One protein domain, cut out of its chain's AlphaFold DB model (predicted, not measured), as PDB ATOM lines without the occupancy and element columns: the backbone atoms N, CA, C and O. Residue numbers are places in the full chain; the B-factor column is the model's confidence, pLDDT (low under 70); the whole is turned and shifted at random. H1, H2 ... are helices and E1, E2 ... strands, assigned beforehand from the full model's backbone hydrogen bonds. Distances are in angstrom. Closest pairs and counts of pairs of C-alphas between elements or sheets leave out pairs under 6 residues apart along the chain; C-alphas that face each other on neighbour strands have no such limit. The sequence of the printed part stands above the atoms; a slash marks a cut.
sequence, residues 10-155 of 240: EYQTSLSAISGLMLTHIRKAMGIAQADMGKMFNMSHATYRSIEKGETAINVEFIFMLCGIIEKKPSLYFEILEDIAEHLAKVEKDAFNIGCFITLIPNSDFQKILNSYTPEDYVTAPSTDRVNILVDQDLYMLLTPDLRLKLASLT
ATOM      1  N   GLU A  10     155.315 199.479 197.898       89.50
ATOM      2  CA  GLU A  10     154.962 200.006 196.583       89.50
ATOM      3  C   GLU A  10     156.115 199.797 195.602       89.50
ATOM      4  O   GLU A  10     157.242 200.257 195.830       89.50
ATOM      5  N   TYR A  11     155.806 199.158 194.474       90.75
ATOM      6  CA  TYR A  11     156.699 199.048 193.332       90.75
ATOM      7  C   TYR A  11     156.130 199.745 192.099       90.75
ATOM      8  O   TYR A  11     154.934 199.670 191.810       90.75
ATOM      9  N   GLN A  12     157.010 200.348 191.306       91.56
ATOM     10  CA  GLN A  12     156.668 200.932 190.015       91.56
ATOM     11  C   GLN A  12     157.562 200.390 188.902       91.56
ATOM     12  O   GLN A  12     158.774 200.215 189.055       91.56
ATOM     13  N   THR A  13     156.946 200.121 187.754       93.44
ATOM     14  CA  THR A  13     157.630 199.661 186.541       93.44
ATOM     15  C   THR A  13     156.967 200.225 185.289       93.44
ATOM     16  O   THR A  13     155.965 200.934 185.362       93.44
ATOM     17  N   SER A  14     157.519 199.929 184.117       93.81
ATOM     18  CA  SER A  14     156.952 200.344 182.834       93.81
ATOM     19  C   SER A  14     157.034 199.226 181.798       93.81
ATOM     20  O   SER A  14     157.843 198.305 181.916       93.81
ATOM     21  N   LEU A  15     156.248 199.341 180.723       94.50
ATOM     22  CA  LEU A  15     156.362 198.429 179.579       94.50
ATOM     23  C   LEU A  15     157.773 198.442 178.972       94.50
ATOM     24  O   LEU A  15     158.251 197.403 178.528       94.50
ATOM     25  N   SER A  16     158.474 199.581 179.002       93.31
ATOM     26  CA  SER A  16     159.870 199.655 178.556       93.31
ATOM     27  C   SER A  16     160.809 198.856 179.455       93.31
ATOM     28  O   SER A  16     161.745 198.256 178.944       93.31
ATOM     29  N   ALA A  17     160.574 198.826 180.770       93.31
ATOM     30  CA  ALA A  17     161.375 198.035 181.707       93.31
ATOM     31  C   ALA A  17     161.156 196.530 181.510       93.31
ATOM     32  O   ALA A  17     162.128 195.775 181.451       93.31
ATOM     33  N   ILE A  18     159.906 196.099 181.308       95.38
ATOM     34  CA  ILE A  18     159.591 194.703 180.963       95.38
ATOM     35  C   ILE A  18     160.240 194.333 179.624       95.38
ATOM     36  O   ILE A  18     160.934 193.324 179.506       95.38
ATOM     37  N   SER A  19     160.070 195.187 178.618       95.25
ATOM     38  CA  SER A  19     160.664 195.012 177.295       95.25
ATOM     39  C   SER A  19     162.199 194.973 177.368       95.25
ATOM     40  O   SER A  19     162.819 194.113 176.745       95.25
ATOM     41  N   GLY A  20     162.819 195.810 178.204       94.56
ATOM     42  CA  GLY A  20     164.255 195.810 178.491       94.56
ATOM     43  C   GLY A  20     164.752 194.508 179.129       94.56
ATOM     44  O   GLY A  20     165.774 193.966 178.688       94.56
ATOM     45  N   LEU A  21     163.994 193.932 180.074       94.56
ATOM     46  CA  LEU A  21     164.259 192.586 180.597       94.56
ATOM     47  C   LEU A  21     164.230 191.554 179.462       94.56
ATOM     48  O   LEU A  21     165.171 190.772 179.309       94.56
ATOM     49  N   MET A  22     163.184 191.565 178.631       95.12
ATOM     50  CA  MET A  22     163.062 190.624 177.512       95.12
ATOM     51  C   MET A  22     164.250 190.735 176.548       95.12
ATOM     52  O   MET A  22     164.815 189.719 176.146       95.12
ATOM     53  N   LEU A  23     164.677 191.958 176.213       94.25
ATOM     54  CA  LEU A  23     165.848 192.201 175.365       94.25
ATOM     55  C   LEU A  23     167.139 191.687 175.992       94.25
ATOM     56  O   LEU A  23     167.942 191.065 175.297       94.25
ATOM     57  N   THR A  24     167.304 191.881 177.298       92.81
ATOM     58  CA  THR A  24     168.456 191.374 178.047       92.81
ATOM     59  C   THR A  24     168.535 189.854 177.968       92.81
ATOM     60  O   THR A  24     169.611 189.304 177.717       92.81
ATOM     61  N   HIS A  25     167.406 189.163 178.131       90.81
ATOM     62  CA  HIS A  25     167.335 187.709 177.982       90.81
ATOM     63  C   HIS A  25     167.631 187.265 176.553       90.81
ATOM     64  O   HIS A  25     168.468 186.382 176.362       90.81
ATOM     65  N   ILE A  26     167.026 187.923 175.560       91.19
ATOM     66  CA  ILE A  26     167.272 187.638 174.146       91.19
ATOM     67  C   ILE A  26     168.763 187.768 173.824       91.19
ATOM     68  O   ILE A  26     169.392 186.823 173.351       91.19
ATOM     69  N   ARG A  27     169.369 188.909 174.159       91.44
ATOM     70  CA  ARG A  27     170.785 189.170 173.900       91.44
ATOM     71  C   ARG A  27     171.696 188.163 174.602       91.44
ATOM     72  O   ARG A  27     172.653 187.684 173.988       91.44
ATOM     73  N   LYS A  28     171.445 187.870 175.885       89.06
ATOM     74  CA  LYS A  28     172.252 186.915 176.665       89.06
ATOM     75  C   LYS A  28     172.200 185.520 176.044       89.06
ATOM     76  O   LYS A  28     173.248 184.906 175.886       89.06
ATOM     77  N   ALA A  29     171.022 185.058 175.634       85.56
ATOM     78  CA  ALA A  29     170.859 183.759 174.984       85.56
ATOM     79  C   ALA A  29     171.455 183.714 173.565       85.56
ATOM     80  O   ALA A  29     172.013 182.694 173.170       85.56
ATOM     81  N   MET A  30     171.455 184.834 172.834       83.38
ATOM     82  CA  MET A  30     172.201 184.952 171.574       83.38
ATOM     83  C   MET A  30     173.727 184.949 171.778       83.38
ATOM     84  O   MET A  30     174.457 184.750 170.812       83.38
ATOM     85  N   GLY A  31     174.222 185.191 172.999       83.12
ATOM     86  CA  GLY A  31     175.654 185.284 173.303       83.12
ATOM     87  C   GLY A  31     176.311 186.593 172.848       83.12
ATOM     88  O   GLY A  31     177.523 186.629 172.623       83.12
ATOM     89  N   ILE A  32     175.533 187.672 172.693       85.69
ATOM     90  CA  ILE A  32     175.994 188.941 172.105       85.69
ATOM     91  C   ILE A  32     176.258 189.998 173.192       85.69
ATOM     92  O   ILE A  32     175.537 190.119 174.188       85.69
ATOM     93  N   ALA A  33     177.302 190.810 173.012       88.69
ATOM     94  CA  ALA A  33     177.573 191.950 173.886       88.69
ATOM     95  C   ALA A  33     176.629 193.131 173.586       88.69
ATOM     96  O   ALA A  33     176.236 193.351 172.443       88.69
ATOM     97  N   GLN A  34     176.311 193.956 174.592       91.19
ATOM     98  CA  GLN A  34     175.460 195.149 174.411       91.19
ATOM     99  C   GLN A  34     175.982 196.080 173.304       91.19
ATOM    100  O   GLN A  34     175.208 196.616 172.514       91.19
ATOM    101  N   ALA A  35     177.305 196.246 173.214       88.88
ATOM    102  CA  ALA A  35     177.936 197.060 172.180       88.88
ATOM    103  C   ALA A  35     177.674 196.530 170.761       88.88
ATOM    104  O   ALA A  35     177.490 197.321 169.837       88.88
ATOM    105  N   ASP A  36     177.634 195.209 170.583       86.25
ATOM    106  CA  ASP A  36     177.423 194.591 169.274       86.25
ATOM    107  C   ASP A  36     175.946 194.610 168.876       86.25
ATOM    108  O   ASP A  36     175.645 194.917 167.724       86.25
ATOM    109  N   MET A  37     175.023 194.444 169.831       88.06
ATOM    110  CA  MET A  37     173.605 194.748 169.593       88.06
ATOM    111  C   MET A  37     173.414 196.209 169.170       88.06
ATOM    112  O   MET A  37     172.716 196.489 168.197       88.06
ATOM    113  N   GLY A  38     174.104 197.148 169.827       86.75
ATOM    114  CA  GLY A  38     174.091 198.552 169.423       86.75
ATOM    115  C   GLY A  38     174.494 198.742 167.955       86.75
ATOM    116  O   GLY A  38     173.763 199.362 167.177       86.75
ATOM    117  N   LYS A  39     175.601 198.125 167.529       84.12
ATOM    118  CA  LYS A  39     176.047 198.149 166.124       84.12
ATOM    119  C   LYS A  39     175.026 197.518 165.175       84.12
ATOM    120  O   LYS A  39     174.715 198.123 164.145       84.12
ATOM    121  N   MET A  40     174.454 196.359 165.519       80.88
ATOM    122  CA  MET A  40     173.443 195.672 164.697       80.88
ATOM    123  C   MET A  40     172.259 196.581 164.363       80.88
ATOM    124  O   MET A  40     171.807 196.590 163.223       80.88
ATOM    125  N   PHE A  41     171.847 197.448 165.288       82.50
ATOM    126  CA  PHE A  41     170.725 198.374 165.089       82.50
ATOM    127  C   PHE A  41     171.139 199.835 164.840       82.50
ATOM    128  O   PHE A  41     170.301 200.737 164.888       82.50
ATOM    129  N   ASN A  42     172.417 200.089 164.532       79.50
ATOM    130  CA  ASN A  42     172.963 201.430 164.282       79.50
ATOM    131  C   ASN A  42     172.646 202.417 165.423       79.50
ATOM    132  O   ASN A  42     172.091 203.501 165.220       79.50
ATOM    133  N   MET A  43     172.935 202.011 166.653       85.69
ATOM    134  CA  MET A  43     172.800 202.821 167.859       85.69
ATOM    135  C   MET A  43     174.058 202.720 168.722       85.69
ATOM    136  O   MET A  43     174.838 201.773 168.615       85.69
ATOM    137  N   SER A  44     174.269 203.713 169.585       88.81
ATOM    138  CA  SER A  44     175.409 203.688 170.497       88.81
ATOM    139  C   SER A  44     175.253 202.577 171.542       88.81
ATOM    140  O   SER A  44     174.135 202.189 171.892       88.81
ATOM    141  N   HIS A  45     176.376 202.109 172.094       90.50
ATOM    142  CA  HIS A  45     176.369 201.185 173.231       90.50
ATOM    143  C   HIS A  45     175.556 201.747 174.413       90.50
ATOM    144  O   HIS A  45     174.775 201.019 175.019       90.50
ATOM    145  N   ALA A  46     175.685 203.049 174.694       90.25
ATOM    146  CA  ALA A  46     174.937 203.718 175.756       90.25
ATOM    147  C   ALA A  46     173.423 203.706 175.496       90.25
ATOM    148  O   ALA A  46     172.649 203.419 176.403       90.25
ATOM    149  N   THR A  47     173.004 203.944 174.250       90.31
ATOM    150  CA  THR A  47     171.590 203.901 173.850       90.31
ATOM    151  C   THR A  47     171.005 202.508 174.048       90.31
ATOM    152  O   THR A  47     169.955 202.373 174.666       90.31
ATOM    153  N   TYR A  48     171.696 201.466 173.576       92.44
ATOM    154  CA  TYR A  48     171.217 200.093 173.739       92.44
ATOM    155  C   TYR A  48     171.172 199.670 175.215       92.44
ATOM    156  O   TYR A  48     170.211 199.053 175.661       92.44
ATOM    157  N   ARG A  49     172.178 200.065 176.007       91.56
ATOM    158  CA  ARG A  49     172.191 199.830 177.457       91.56
ATOM    159  C   ARG A  49     171.008 200.504 178.159       91.56
ATOM    160  O   ARG A  49     170.405 199.893 179.031       91.56
ATOM    161  N   SER A  50     170.685 201.741 177.790       90.69
ATOM    162  CA  SER A  50     169.543 202.481 178.344       90.69
ATOM    163  C   SER A  50     168.208 201.819 177.975       90.69
ATOM    164  O   SER A  50     167.305 201.721 178.802       90.69
ATOM    165  N   ILE A  51     168.109 201.273 176.760       92.38
ATOM    166  CA  ILE A  51     166.975 200.450 176.323       92.38
ATOM    167  C   ILE A  51     166.821 199.189 177.192       92.38
ATOM    168  O   ILE A  51     165.731 198.933 177.692       92.38
ATOM    169  N   GLU A  52     167.892 198.419 177.422       92.06
ATOM    170  CA  GLU A  52     167.823 197.202 178.257       92.06
ATOM    171  C   GLU A  52     167.415 197.483 179.705       92.06
ATOM    172  O   GLU A  52     166.765 196.656 180.336       92.06
ATOM    173  N   LYS A  53     167.751 198.663 180.223       89.12
ATOM    174  CA  LYS A  53     167.330 199.099 181.557       89.12
ATOM    175  C   LYS A  53     165.893 199.629 181.621       89.12
ATOM    176  O   LYS A  53     165.421 199.954 182.704       89.12
ATOM    177  N   GLY A  54     165.221 199.797 180.482       88.19
ATOM    178  CA  GLY A  54     163.920 200.466 180.410       88.19
ATOM    179  C   GLY A  54     163.972 201.983 180.610       88.19
ATOM    180  O   GLY A  54     162.928 202.619 180.688       88.19
ATOM    181  N   GLU A  55     165.166 202.579 180.665       87.38
ATOM    182  CA  GLU A  55     165.357 204.034 180.725       87.38
ATOM    183  C   GLU A  55     164.952 204.695 179.396       87.38
ATOM    184  O   GLU A  55     164.564 205.857 179.377       87.38
ATOM    185  N   THR A  56     165.039 203.982 178.269       88.62
ATOM    186  CA  THR A  56     164.666 204.482 176.939       88.62
ATOM    187  C   THR A  56     163.539 203.639 176.349       88.62
ATOM    188  O   THR A  56     163.656 202.419 176.262       88.62
ATOM    189  N   ALA A  57     162.470 204.297 175.887       85.62
ATOM    190  CA  ALA A  57     161.368 203.622 175.211       85.62
ATOM    191  C   ALA A  57     161.827 202.955 173.906       85.62
ATOM    192  O   ALA A  57     162.599 203.520 173.126       85.62
ATOM    193  N   ILE A  58     161.303 201.760 173.654       83.62
ATOM    194  CA  ILE A  58     161.612 200.972 172.462       83.62
ATOM    195  C   ILE A  58     160.569 201.256 171.383       83.62
ATOM    196  O   ILE A  58     159.370 201.282 171.645       83.62
ATOM    197  N   ASN A  59     161.026 201.458 170.147       82.88
ATOM    198  CA  ASN A  59     160.138 201.574 168.991       82.88
ATOM    199  C   ASN A  59     159.710 200.175 168.512       82.88
ATOM    200  O   ASN A  59     160.532 199.264 168.420       82.88
ATOM    201  N   VAL A  60     158.448 200.031 168.120       82.12
ATOM    202  CA  VAL A  60     157.891 198.835 167.477       82.12
ATOM    203  C   VAL A  60     158.727 198.376 166.276       82.12
ATOM    204  O   VAL A  60     158.975 197.183 166.138       82.12
ATOM    205  N   GLU A  61     159.251 199.290 165.452       77.81
ATOM    206  CA  GLU A  61     160.126 198.932 164.317       77.81
ATOM    207  C   GLU A  61     161.343 198.106 164.760       77.81
ATOM    208  O   GLU A  61     161.710 197.121 164.117       77.81
ATOM    209  N   PHE A  62     161.948 198.475 165.893       85.56
ATOM    210  CA  PHE A  62     163.077 197.747 166.465       85.56
ATOM    211  C   PHE A  62     162.676 196.323 166.866       85.56
ATOM    212  O   PHE A  62     163.405 195.377 166.561       85.56
ATOM    213  N   ILE A  63     161.504 196.158 167.486       87.06
ATOM    214  CA  ILE A  63     160.974 194.850 167.901       87.06
ATOM    215  C   ILE A  63     160.758 193.953 166.683       87.06
ATOM    216  O   ILE A  63     161.178 192.799 166.696       87.06
ATOM    217  N   PHE A  64     160.163 194.478 165.610       83.19
ATOM    218  CA  PHE A  64     159.928 193.711 164.383       83.19
ATOM    219  C   PHE A  64     161.234 193.223 163.747       83.19
ATOM    220  O   PHE A  64     161.333 192.057 163.367       83.19
ATOM    221  N   MET A  65     162.253 194.081 163.677       80.50
ATOM    222  CA  MET A  65     163.563 193.691 163.148       80.50
ATOM    223  C   MET A  65     164.260 192.655 164.030       80.50
ATOM    224  O   MET A  65     164.804 191.679 163.514       80.50
ATOM    225  N   LEU A  66     164.232 192.846 165.353       86.19
ATOM    226  CA  LEU A  66     164.790 191.884 166.299       86.19
ATOM    227  C   LEU A  66     164.114 190.522 166.156       86.19
ATOM    228  O   LEU A  66     164.810 189.519 166.040       86.19
ATOM    229  N   CYS A  67     162.780 190.503 166.121       84.12
ATOM    230  CA  CYS A  67     161.977 189.300 165.922       84.12
ATOM    231  C   CYS A  67     162.339 188.593 164.612       84.12
ATOM    232  O   CYS A  67     162.461 187.373 164.595       84.12
ATOM    233  N   GLY A  68     162.612 189.353 163.546       78.19
ATOM    234  CA  GLY A  68     163.177 188.817 162.310       78.19
ATOM    235  C   GLY A  68     164.513 188.102 162.534       78.19
ATOM    236  O   GLY A  68     164.661 186.950 162.142       78.19
ATOM    237  N   ILE A  69     165.468 188.742 163.214       80.56
ATOM    238  CA  ILE A  69     166.798 188.164 163.487       80.56
ATOM    239  C   ILE A  69     166.712 186.872 164.316       80.56
ATOM    240  O   ILE A  69     167.444 185.918 164.056       80.56
ATOM    241  N   ILE A  70     165.835 186.836 165.318       82.06
ATOM    242  CA  ILE A  70     165.656 185.664 166.194       82.06
ATOM    243  C   ILE A  70     164.613 184.671 165.658       82.06
ATOM    244  O   ILE A  70     164.290 183.705 166.341       82.06
ATOM    245  N   GLU A  71     164.093 184.900 164.445       80.38
ATOM    246  CA  GLU A  71     163.113 184.047 163.756       80.38
ATOM    247  C   GLU A  71     161.839 183.774 164.573       80.38
ATOM    248  O   GLU A  71     161.233 182.702 164.511       80.38
ATOM    249  N   LYS A  72     161.388 184.776 165.333       82.69
ATOM    250  CA  LYS A  72     160.118 184.738 166.062       82.69
ATOM    251  C   LYS A  72     159.120 185.706 165.450       82.69
ATOM    252  O   LYS A  72     159.466 186.700 164.815       82.69
ATOM    253  N   LYS A  73     157.836 185.423 165.657       86.06
ATOM    254  CA  LYS A  73     156.775 186.353 165.269       86.06
ATOM    255  C   LYS A  73     156.754 187.530 166.251       86.06
ATOM    256  O   LYS A  73     156.757 187.278 167.454       86.06
ATOM    257  N   PRO A  74     156.625 188.784 165.783       88.62
ATOM    258  CA  PRO A  74     156.427 189.932 166.668       88.62
ATOM    259  C   PRO A  74     155.231 189.765 167.612       88.62
ATOM    260  O   PRO A  74     155.288 190.215 168.748       88.62
ATOM    261  N   SER A  75     154.180 189.057 167.185       89.50
ATOM    262  CA  SER A  75     153.026 188.752 168.038       89.50
ATOM    263  C   SER A  75     153.406 187.988 169.307       89.50
ATOM    264  O   SER A  75     152.882 188.304 170.361       89.50
ATOM    265  N   LEU A  76     154.353 187.045 169.228       91.12
ATOM    266  CA  LEU A  76     154.832 186.299 170.397       91.12
ATOM    267  C   LEU A  76     155.560 187.220 171.385       91.12
ATOM    268  O   LEU A  76     155.450 187.055 172.593       91.12
ATOM    269  N   TYR A  77     156.303 188.204 170.871       94.38
ATOM    270  CA  TYR A  77     156.953 189.202 171.713       94.38
ATOM    271  C   TYR A  77     155.919 190.014 172.499       94.38
ATOM    272  O   TYR A  77     156.038 190.145 173.714       94.38
ATOM    273  N   PHE A  78     154.898 190.538 171.816       94.81
ATOM    274  CA  PHE A  78     153.853 191.331 172.466       94.81
ATOM    275  C   PHE A  78     152.981 190.498 173.410       94.81
ATOM    276  O   PHE A  78     152.681 190.974 174.496       94.81
ATOM    277  N   GLU A  79     152.679 189.245 173.067       95.44
ATOM    278  CA  GLU A  79     151.977 188.307 173.953       95.44
ATOM    279  C   GLU A  79     152.727 188.122 175.279       95.44
ATOM    280  O   GLU A  79     152.153 188.277 176.349       95.44
ATOM    281  N   ILE A  80     154.041 187.877 175.232       95.94
ATOM    282  CA  ILE A  80     154.847 187.700 176.451       95.94
ATOM    283  C   ILE A  80     154.955 189.005 177.248       95.94
ATOM    284  O   ILE A  80     154.957 188.979 178.479       95.94
ATOM    285  N   LEU A  81     155.054 190.149 176.567       96.00
ATOM    286  CA  LEU A  81     155.051 191.464 177.209       96.00
ATOM    287  C   LEU A  81     153.746 191.696 177.989       96.00
ATOM    288  O   LEU A  81     153.795 192.137 179.138       96.00
ATOM    289  N   GLU A  82     152.605 191.385 177.373       96.44
ATOM    290  CA  GLU A  82     151.270 191.485 177.972       96.44
ATOM    291  C   GLU A  82     151.110 190.510 179.140       96.44
ATOM    292  O   GLU A  82     150.745 190.933 180.235       96.44
ATOM    293  N   ASP A  83     151.488 189.244 178.958       97.06
ATOM    294  CA  ASP A  83     151.447 188.221 180.007       97.06
ATOM    295  C   ASP A  83     152.240 188.639 181.255       97.06
ATOM    296  O   ASP A  83     151.783 188.465 182.388       97.06
ATOM    297  N   ILE A  84     153.440 189.201 181.064       96.50
ATOM    298  CA  ILE A  84     154.260 189.701 182.173       96.50
ATOM    299  C   ILE A  84     153.581 190.905 182.832       96.50
ATOM    300  O   ILE A  84     153.508 190.955 184.059       96.50
ATOM    301  N   ALA A  85     153.078 191.864 182.053       95.69
ATOM    302  CA  ALA A  85     152.398 193.042 182.587       95.69
ATOM    303  C   ALA A  85     151.164 192.662 183.423       95.69
ATOM    304  O   ALA A  85     150.995 193.158 184.539       95.69
ATOM    305  N   GLU A  86     150.338 191.745 182.918       96.00
ATOM    306  CA  GLU A  86     149.168 191.232 183.627       96.00
ATOM    307  C   GLU A  86     149.534 190.467 184.895       96.00
ATOM    308  O   GLU A  86     148.830 190.572 185.900       96.00
ATOM    309  N   HIS A  87     150.605 189.673 184.850       95.75
ATOM    310  CA  HIS A  87     151.089 188.945 186.018       95.75
ATOM    311  C   HIS A  87     151.560 189.899 187.106       95.75
ATOM    312  O   HIS A  87     151.123 189.774 188.246       95.75
ATOM    313  N   LEU A  88     152.392 190.885 186.759       94.12
ATOM    314  CA  LEU A  88     152.906 191.863 187.720       94.12
ATOM    315  C   LEU A  88     151.773 192.627 188.414       94.12
ATOM    316  O   LEU A  88     151.833 192.824 189.622       94.12
ATOM    317  N   ALA A  89     150.703 192.973 187.694       92.31
ATOM    318  CA  ALA A  89     149.528 193.628 188.274       92.31
ATOM    319  C   ALA A  89     148.765 192.763 189.304       92.31
ATOM    320  O   ALA A  89     147.938 193.288 190.046       92.31
ATOM    321  N   LYS A  90     149.018 191.448 189.344       93.81
ATOM    322  CA  LYS A  90     148.380 190.473 190.246       93.81
ATOM    323  C   LYS A  90     149.319 189.985 191.356       93.81
ATOM    324  O   LYS A  90     148.918 189.149 192.161       93.81
ATOM    325  N   VAL A  91     150.572 190.445 191.390       93.12
ATOM    326  CA  VAL A  91     151.528 190.062 192.436       93.12
ATOM    327  C   VAL A  91     151.140 190.746 193.744       93.12
ATOM    328  O   VAL A  91     151.136 191.968 193.830       93.12
ATOM    329  N   GLU A  92     150.850 189.938 194.763       91.81
ATOM    330  CA  GLU A  92     150.512 190.410 196.115       91.81
ATOM    331  C   GLU A  92     151.692 190.318 197.088       91.81
ATOM    332  O   GLU A  92     151.645 190.884 198.178       91.81
ATOM    333  N   LYS A  93     152.730 189.555 196.728       89.62
ATOM    334  CA  LYS A  93     153.907 189.322 197.565       89.62
ATOM    335  C   LYS A  93     155.190 189.386 196.758       89.62
ATOM    336  O   LYS A  93     155.282 188.788 195.687       89.62
ATOM    337  N   ASP A  94     156.181 190.076 197.303       86.81
ATOM    338  CA  ASP A  94     157.494 190.202 196.685       86.81
ATOM    339  C   ASP A  94     158.351 188.928 196.850       86.81
ATOM    340  O   ASP A  94     157.930 187.907 197.405       86.81
ATOM    341  N   ALA A  95     159.599 188.986 196.379       83.81
ATOM    342  CA  ALA A  95     160.545 187.877 196.491       83.81
ATOM    343  C   ALA A  95     160.967 187.547 197.939       83.81
ATOM    344  O   ALA A  95     161.536 186.480 198.179       83.81
ATOM    345  N   PHE A  96     160.683 188.433 198.895       83.88
ATOM    346  CA  PHE A  96     160.932 188.269 200.326       83.88
ATOM    347  C   PHE A  96     159.661 187.880 201.098       83.88
ATOM    348  O   PHE A  96     159.696 187.810 202.328       83.88
ATOM    349  N   ASN A  97     158.565 187.565 200.393       85.25
ATOM    350  CA  ASN A  97     157.257 187.216 200.957       85.25
ATOM    351  C   ASN A  97     156.613 188.371 201.760       85.25
ATOM    352  O   ASN A  97     155.756 188.122 202.608       85.25
ATOM    353  N   ILE A  98     156.999 189.617 201.463       86.38
ATOM    354  CA  ILE A  98     156.403 190.849 201.993       86.38
ATOM    355  C   ILE A  98     155.232 191.251 201.095       86.38
ATOM    356  O   ILE A  98     155.331 191.158 199.870       86.38
ATOM    357  N   GLY A  99     154.122 191.695 201.692       89.38
ATOM    358  CA  GLY A  99     152.978 192.217 200.944       89.38
ATOM    359  C   GLY A  99     153.384 193.387 200.047       89.38
ATOM    360  O   GLY A  99     154.070 194.306 200.494       89.38
ATOM    361  N   CYS A 100     152.983 193.367 198.780       91.06
ATOM    362  CA  CYS A 100     153.334 194.416 197.832       91.06
ATOM    363  C   CYS A 100     152.240 194.655 196.793       91.06
ATOM    364  O   CYS A 100     151.323 193.853 196.625       91.06
ATOM    365  N   PHE A 101     152.353 195.779 196.094       91.38
ATOM    366  CA  PHE A 101     151.581 196.051 194.891       91.38
ATOM    367  C   PHE A 101     152.481 196.696 193.841       91.38
ATOM    368  O   PHE A 101     153.387 197.472 194.157       91.38
ATOM    369  N   ILE A 102     152.231 196.360 192.577       92.88
ATOM    370  CA  ILE A 102     153.044 196.808 191.449       92.88
ATOM    371  C   ILE A 102     152.188 197.670 190.531       92.88
ATOM    372  O   ILE A 102     151.171 197.219 190.006       92.88
ATOM    373  N   THR A 103     152.634 198.899 190.285       92.94
ATOM    374  CA  THR A 103     151.969 199.823 189.365       92.94
ATOM    375  C   THR A 103     152.764 199.947 188.068       92.94
ATOM    376  O   THR A 103     153.945 200.308 188.074       92.94
ATOM    377  N   LEU A 104     152.110 199.679 186.935       92.88
ATOM    378  CA  LEU A 104     152.654 200.001 185.617       92.88
ATOM    379  C   LEU A 104     152.368 201.467 185.288       92.88
ATOM    380  O   LEU A 104     151.212 201.877 185.197       92.88
ATOM    381  N   ILE A 105     153.427 202.242 185.065       92.00
ATOM    382  CA  ILE A 105     153.351 203.670 184.748       92.00
ATOM    383  C   ILE A 105     153.879 203.967 183.336       92.00
ATOM    384  O   ILE A 105     154.654 203.183 182.769       92.00
ATOM    385  N   PRO A 106     153.500 205.114 182.738       91.56
ATOM    386  CA  PRO A 106     154.079 205.566 181.481       91.56
ATOM    387  C   PRO A 106     155.602 205.706 181.570       91.56
ATOM    388  O   PRO A 106     156.151 206.167 182.572       91.56
ATOM    389  N   ASN A 107     156.302 205.389 180.476       88.50
ATOM    390  CA  ASN A 107     157.765 205.464 180.429       88.50
ATOM    391  C   ASN A 107     158.313 206.864 180.768       88.50
ATOM    392  O   ASN A 107     159.391 206.986 181.339       88.50
ATOM    393  N   SER A 108     157.582 207.927 180.424       87.62
ATOM    394  CA  SER A 108     157.966 209.303 180.759       87.62
ATOM    395  C   SER A 108     158.021 209.554 182.261       87.62
ATOM    396  O   SER A 108     158.869 210.314 182.717       87.62
ATOM    397  N   ASP A 109     157.124 208.939 183.029       88.44
ATOM    398  CA  ASP A 109     157.095 209.085 184.483       88.44
ATOM    399  C   ASP A 109     158.139 208.177 185.123       88.44
ATOM    400  O   ASP A 109     158.894 208.621 185.983       88.44
ATOM    401  N   PHE A 110     158.299 206.969 184.583       87.44
ATOM    402  CA  PHE A 110     159.369 206.050 184.960       87.44
ATOM    403  C   PHE A 110     160.765 206.685 184.844       87.44
ATOM    404  O   PHE A 110     161.576 206.604 185.765       87.44
ATOM    405  N   GLN A 111     161.026 207.404 183.748       85.94
ATOM    406  CA  GLN A 111     162.274 208.145 183.543       85.94
ATOM    407  C   GLN A 111     162.497 209.250 184.580       85.94
ATOM    408  O   GLN A 111     163.628 209.454 185.017       85.94
ATOM    409  N   LYS A 112     161.448 209.983 184.973       85.75
ATOM    410  CA  LYS A 112     161.566 211.032 186.001       85.75
ATOM    411  C   LYS A 112     161.995 210.431 187.331       85.75
ATOM    412  O   LYS A 112     162.874 210.987 187.981       85.75
ATOM    413  N   ILE A 113     161.414 209.286 187.688       83.00
ATOM    414  CA  ILE A 113     161.736 208.581 188.929       83.00
ATOM    415  C   ILE A 113     163.184 208.092 188.879       83.00
ATOM    416  O   ILE A 113     163.964 208.442 189.760       83.00
ATOM    417  N   LEU A 114     163.594 207.400 187.813       80.44
ATOM    418  CA  LEU A 114     164.980 206.938 187.649       80.44
ATOM    419  C   LEU A 114     166.014 208.068 187.746       80.44
ATOM    420  O   LEU A 114     167.060 207.889 188.360       80.44
ATOM    421  N   ASN A 115     165.720 209.238 187.174       78.69
ATOM    422  CA  ASN A 115     166.620 210.392 187.231       78.69
ATOM    423  C   ASN A 115     166.627 211.097 188.596       78.69
ATOM    424  O   ASN A 115     167.541 211.872 188.870       78.69
ATOM    425  N   SER A 116     165.610 210.866 189.428       74.62
ATOM    426  CA  SER A 116     165.536 211.408 190.790       74.62
ATOM    427  C   SER A 116     166.247 210.539 191.830       74.62
ATOM    428  O   SER A 116     166.540 211.027 192.917       74.62
ATOM    429  N   TYR A 117     166.555 209.285 191.489       69.38
ATOM    430  CA  TYR A 117     167.275 208.353 192.351       69.38
ATOM    431  C   TYR A 117     168.765 208.694 192.429       69.38
ATOM    432  O   TYR A 117     169.468 208.755 191.415       69.38
ATOM    433  N   THR A 118     169.273 208.861 193.644       60.62
ATOM    434  CA  THR A 118     170.709 208.988 193.906       60.62
ATOM    435  C   THR A 118     171.345 207.607 194.120       60.62
ATOM    436  O   THR A 118     170.647 206.633 194.398       60.62
ATOM    437  N   PRO A 119     172.678 207.453 193.999       56.94
ATOM    438  CA  PRO A 119     173.357 206.191 194.313       56.94
ATOM    439  C   PRO A 119     173.084 205.670 195.735       56.94
ATOM    440  O   PRO A 119     173.116 204.463 195.954       56.94
ATOM    441  N   GLU A 120     172.786 206.566 196.680       51.47
ATOM    442  CA  GLU A 120     172.414 206.245 198.066       51.47
ATOM    443  C   GLU A 120     170.999 205.652 198.166       51.47
ATOM    444  O   GLU A 120     170.670 204.972 199.136       51.47
ATOM    445  N   ASP A 121     170.180 205.831 197.124       54.56
ATOM    446  CA  ASP A 121     168.829 205.295 197.050       54.56
ATOM    447  C   ASP A 121     168.767 203.843 196.560       54.56
ATOM    448  O   ASP A 121     167.705 203.227 196.614       54.56
ATOM    449  N   TYR A 122     169.878 203.237 196.143       53.50
ATOM    450  CA  TYR A 122     169.922 201.804 195.836       53.50
ATOM    451  C   TYR A 122     170.048 201.006 197.138       53.50
ATOM    452  O   TYR A 122     171.119 200.526 197.506       53.50
ATOM    453  N   VAL A 123     168.941 200.889 197.869       53.81
ATOM    454  CA  VAL A 123     168.867 200.048 199.069       53.81
ATOM    455  C   VAL A 123     168.730 198.599 198.608       53.81
ATOM    456  O   VAL A 123     167.929 198.288 197.732       53.81
ATOM    457  N   THR A 124     169.523 197.704 199.195       57.03
ATOM    458  CA  THR A 124     169.517 196.254 198.923       57.03
ATOM    459  C   THR A 124     168.217 195.553 199.325       57.03
ATOM    460  O   THR A 124     168.020 194.394 198.972       57.03
ATOM    461  N   ALA A 125     167.350 196.239 200.069       62.56
ATOM    462  CA  ALA A 125     166.051 195.773 200.519       62.56
ATOM    463  C   ALA A 125     164.963 196.795 200.141       62.56
ATOM    464  O   ALA A 125     165.220 198.004 200.179       62.56
ATOM    465  N   PRO A 126     163.753 196.332 199.790       68.88
ATOM    466  CA  PRO A 126     162.633 197.215 199.505       68.88
ATOM    467  C   PRO A 126     162.282 198.081 200.716       68.88
ATOM    468  O   PRO A 126     162.273 197.615 201.855       68.88
ATOM    469  N   SER A 127     162.002 199.355 200.462       72.06
ATOM    470  CA  SER A 127     161.618 200.318 201.494       72.06
ATOM    471  C   SER A 127     160.109 200.536 201.483       72.06
ATOM    472  O   SER A 127     159.501 200.647 200.422       72.06
ATOM    473  N   THR A 128     159.511 200.634 202.665       73.69
ATOM    474  CA  THR A 128     158.100 201.011 202.849       73.69
ATOM    475  C   THR A 128     157.877 202.521 202.786       73.69
ATOM    476  O   THR A 128     156.744 202.967 202.652       73.69
ATOM    477  N   ASP A 129     158.949 203.310 202.872       71.81
ATOM    478  CA  ASP A 129     158.883 204.767 203.025       71.81
ATOM    479  C   ASP A 129     159.028 205.507 201.685       71.81
ATOM    480  O   ASP A 129     158.969 206.736 201.627       71.81
ATOM    481  N   ARG A 130     159.238 204.765 200.591       74.75
ATOM    482  CA  ARG A 130     159.396 205.298 199.235       74.75
ATOM    483  C   ARG A 130     158.963 204.281 198.185       74.75
ATOM    484  O   ARG A 130     158.993 203.077 198.411       74.75
ATOM    485  N   VAL A 131     158.643 204.791 197.001       78.25
ATOM    486  CA  VAL A 131     158.340 203.987 195.814       78.25
ATOM    487  C   VAL A 131     159.588 203.246 195.362       78.25
ATOM    488  O   VAL A 131     160.578 203.903 195.057       78.25
ATOM    489  N   ASN A 132     159.536 201.920 195.244       84.81
ATOM    490  CA  ASN A 132     160.639 201.092 194.754       84.81
ATOM    491  C   ASN A 132     160.524 200.887 193.238       84.81
ATOM    492  O   ASN A 132     159.432 200.724 192.696       84.81
ATOM    493  N   ILE A 133     161.650 200.866 192.532       86.25
ATOM    494  CA  ILE A 133     161.674 200.662 191.079       86.25
ATOM    495  C   ILE A 133     161.910 199.181 190.774       86.25
ATOM    496  O   ILE A 133     162.855 198.598 191.292       86.25
ATOM    497  N   LEU A 134     161.104 198.591 189.885       86.62
ATOM    498  CA  LEU A 134     161.348 197.242 189.360       86.62
ATOM    499  C   LEU A 134     161.940 197.289 187.951       86.62
ATOM    500  O   LEU A 134     161.268 197.691 186.993       86.62
ATOM    501  N   VAL A 135     163.181 196.816 187.831       86.25
ATOM    502  CA  VAL A 135     163.936 196.660 186.578       86.25
ATOM    503  C   VAL A 135     164.704 195.340 186.569       86.25
ATOM    504  O   VAL A 135     165.010 194.789 187.622       86.25
ATOM    505  N   ASP A 136     165.045 194.857 185.372       84.38
ATOM    506  CA  ASP A 136     165.976 193.740 185.144       84.38
ATOM    507  C   ASP A 136     165.763 192.552 186.110       84.38
ATOM    508  O   ASP A 136     164.702 191.919 186.100       84.38
ATOM    509  N   GLN A 137     166.750 192.248 186.956       82.81
ATOM    510  CA  GLN A 137     166.742 191.069 187.816       82.81
ATOM    511  C   GLN A 137     165.632 191.104 188.876       82.81
ATOM    512  O   GLN A 137     165.053 190.053 189.156       82.81
ATOM    513  N   ASP A 138     165.281 192.279 189.401       84.06
ATOM    514  CA  ASP A 138     164.205 192.417 190.389       84.06
ATOM    515  C   ASP A 138     162.854 192.060 189.762       84.06
ATOM    516  O   ASP A 138     162.049 191.335 190.345       84.06
ATOM    517  N   LEU A 139     162.646 192.475 188.508       88.50
ATOM    518  CA  LEU A 139     161.463 192.106 187.735       88.50
ATOM    519  C   LEU A 139     161.445 190.597 187.452       88.50
ATOM    520  O   LEU A 139     160.425 189.940 187.653       88.50
ATOM    521  N   TYR A 140     162.585 190.024 187.054       90.12
ATOM    522  CA  TYR A 140     162.716 188.586 186.793       90.12
ATOM    523  C   TYR A 140     162.408 187.721 188.027       90.12
ATOM    524  O   TYR A 140     161.806 186.644 187.912       90.12
ATOM    525  N   MET A 141     162.797 188.184 189.219       90.00
ATOM    526  CA  MET A 141     162.551 187.487 190.484       90.00
ATOM    527  C   MET A 141     161.062 187.349 190.812       90.00
ATOM    528  O   MET A 141     160.683 186.352 191.423       90.00
ATOM    529  N   LEU A 142     160.225 188.264 190.323       91.00
ATOM    530  CA  LEU A 142     158.775 188.258 190.535       91.00
ATOM    531  C   LEU A 142     157.999 187.443 189.488       91.00
ATOM    532  O   LEU A 142     156.801 187.219 189.650       91.00
ATOM    533  N   LEU A 143     158.655 186.975 188.422       92.62
ATOM    534  CA  LEU A 143     158.009 186.159 187.389       92.62
ATOM    535  C   LEU A 143     157.787 184.714 187.846       92.62
ATOM    536  O   LEU A 143     158.663 184.098 188.462       92.62
ATOM    537  N   THR A 144     156.649 184.138 187.453       92.50
ATOM    538  CA  THR A 144     156.381 182.705 187.628       92.50
ATOM    539  C   THR A 144     157.344 181.848 186.794       92.50
ATOM    540  O   THR A 144     157.891 182.318 185.790       92.50
ATOM    541  N   PRO A 145     157.540 180.564 187.153       92.75
ATOM    542  CA  PRO A 145     158.306 179.631 186.328       92.75
ATOM    543  C   PRO A 145     157.827 179.580 184.869       92.75
ATOM    544  O   PRO A 145     158.654 179.608 183.959       92.75
ATOM    545  N   ASP A 146     156.513 179.601 184.642       93.19
ATOM    546  CA  ASP A 146     155.925 179.554 183.299       93.19
ATOM    547  C   ASP A 146     156.277 180.793 182.468       93.19
ATOM    548  O   ASP A 146     156.656 180.673 181.302       93.19
ATOM    549  N   LEU A 147     156.239 181.986 183.069       93.81
ATOM    550  CA  LEU A 147     156.648 183.219 182.392       93.81
ATOM    551  C   LEU A 147     158.143 183.230 182.077       93.81
ATOM    552  O   LEU A 147     158.545 183.687 181.008       93.81
ATOM    553  N   ARG A 148     158.977 182.682 182.964       92.81
ATOM    554  CA  ARG A 148     160.419 182.536 182.708       92.81
ATOM    555  C   ARG A 148     160.692 181.576 181.549       92.81
ATOM    556  O   ARG A 148     161.572 181.847 180.734       92.81
ATOM    557  N   LEU A 149     159.922 180.493 181.433       89.75
ATOM    558  CA  LEU A 149     159.998 179.568 180.297       89.75
ATOM    559  C   LEU A 149     159.528 180.226 178.994       89.75
ATOM    560  O   LEU A 149     160.208 180.106 177.973       89.75
ATOM    561  N   LYS A 150     158.423 180.981 179.028       91.00
ATOM    562  CA  LYS A 150     157.972 181.788 177.884       91.00
ATOM    563  C   LYS A 150     159.053 182.778 177.447       91.00
ATOM    564  O   LYS A 150     159.371 182.843 176.262       91.00
ATOM    565  N   LEU A 151     159.692 183.471 178.387       90.12
ATOM    566  CA  LEU A 151     160.794 184.389 178.098       90.12
ATOM    567  C   LEU A 151     161.988 183.678 177.444       90.12
ATOM    568  O   LEU A 151     162.542 184.184 176.472       90.12
ATOM    569  N   ALA A 152     162.352 182.488 177.923       86.44
ATOM    570  CA  ALA A 152     163.393 181.671 177.299       86.44
ATOM    571  C   ALA A 152     163.012 181.232 175.872       86.44
ATOM    572  O   ALA A 152     163.875 181.152 175.004       86.44
ATOM    573  N   SER A 153     161.723 181.023 175.590       84.75
ATOM    574  CA  SER A 153     161.245 180.643 174.252       84.75
ATOM    575  C   SER A 153     161.402 181.737 173.185       84.75
ATOM    576  O   SER A 153     161.371 181.432 171.986       84.75
ATOM    577  N   LEU A 154     161.615 183.000 173.594       83.19
ATOM    578  CA  LEU A 154     161.892 184.105 172.669       83.19
ATOM    579  C   LEU A 154     163.197 183.905 171.907       83.19
ATOM    580  O   LEU A 154     163.346 184.454 170.819       83.19
ATOM    581  N   THR A 155     164.132 183.112 172.428       72.25
ATOM    582  CA  THR A 155     165.311 182.732 171.659       72.25
ATOM    583  C   THR A 155     165.882 181.392 172.111       72.25
ATOM    584  O   THR A 155     166.347 181.194 173.228       72.25
TER     585      THR A 155
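Overview. This is residues 10 to 155 of the 240 residues of the protein "DNA-binding helix-turn-helix protein" of Acinetobacter haemolyticus ATCC 19194 (UniProt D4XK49). The long helix H1 makes the core, with H5 and H8 side by side on one side of it and H3, with H2 packed on H3, on the other side. A small two-stranded sheet, E1 and E2, lies toward the end where H1 begins, and H7 packs across H1, while H4 packs on the start of H5. H6 follows the sheet, and after it a loop of residues 117 to 135 winds out and comes back beside E1. The printed part has 146 residues with eight named helices and two named strands, in the order E1, H1, H2, H3, H4, H5, E2, H6, H7, H8; the sheet has the order E1, E2 and is parallel, and the class is mostly helix. The whole is compact, with a radius of gyration of the C-alphas of 15.2 A and spans of 43 by 32 by 25 A.

Along the chain. E1 is residues 10 to 13 and begins with C-alpha 10 at (154.962, 200.006, 196.583). H1 is residues 15 to 30, 22.3 A from first to last C-alpha, and begins with C-alpha 15 at (156.362, 198.429, 179.579). H2 is residues 34 to 40, H3 is residues 45 to 52, and H4 is residues 60 to 69, 14.5 A long. H5, residues 74 to 88, measures 21.4 A. E2 is residues 100 to 104, 13.4 A long, and H6 is residues 107 to 116, 14.3 A long. H7 is residues 136 to 141. H8 is residues 145 to 153, 12.5 A long, and ends with C-alpha 153 at (161.245, 180.643, 174.252).

Arrangement. H1 is the hub, touching four helices. It touches H3 at a steep tilt of 65 degrees, opposite ways, with the closest C-alphas, those of Gly 20 and Glu 52, 3.8 A apart. H2 touches H3 about perpendicular at 77 degrees, closest at the C-alphas of Ala 35 and His 45, 4.5 A. H1 touches H7 with residues 17 to 24 alone, about perpendicular at 89 degrees; the C-alphas of Leu 21 and Asp 136 come closest, at 5.0 A. H1 touches H5 with residues 15 to 19 alone, closest at the C-alphas of Ser 19 and Leu 81, 6.6 A, and H8 with residues 22 to 26 alone, closest at those of Met 22 and Leu 151, 6.7 A. H5 and H8 touch at a shallow tilt of 21 degrees, opposite ways, with the closest C-alphas, those of Ile 80 and Lys 150, 6.8 A apart. H4 touches H5 at a steep tilt of 65 degrees, closest at the C-alphas of Cys 67 and Pro 74, 5.6 A. H6 touches no helix; it is close to H1 but not clearly touching, with the C-alphas of Ser 16 and Asn 107 6.5 A apart. E1 and E2 are parallel neighbours at 29 degrees, with N 11 and O 101 at 3.0 A and N 103 and O 11 at 2.9 A, both within hydrogen-bond range. With the helices between them along the chain, H1 to H5, they form a strand-helix-strand unit, two parallel neighbour strands joined through helices. Residues 11 to 12 of E1 also pair, parallel, with residues 132 to 133. In H1 to H8 every O i to N i+4 pair is within hydrogen-bond range. Among the pairs that are apart are H2 and H5, H3 and H8, and H4 and E2.

Size, cuts and confidence. The two C-alphas farthest apart, those of Glu 71 and Asp 129, are 44.6 A apart. The printed part runs from residue 10 to 155 and has no cut. The links from H5 to E2, 11 residues, and from H6 to H7, 19 residues, are long. The mean pLDDT of the printed part is 86.1, and residues 117 to 126 are under 70.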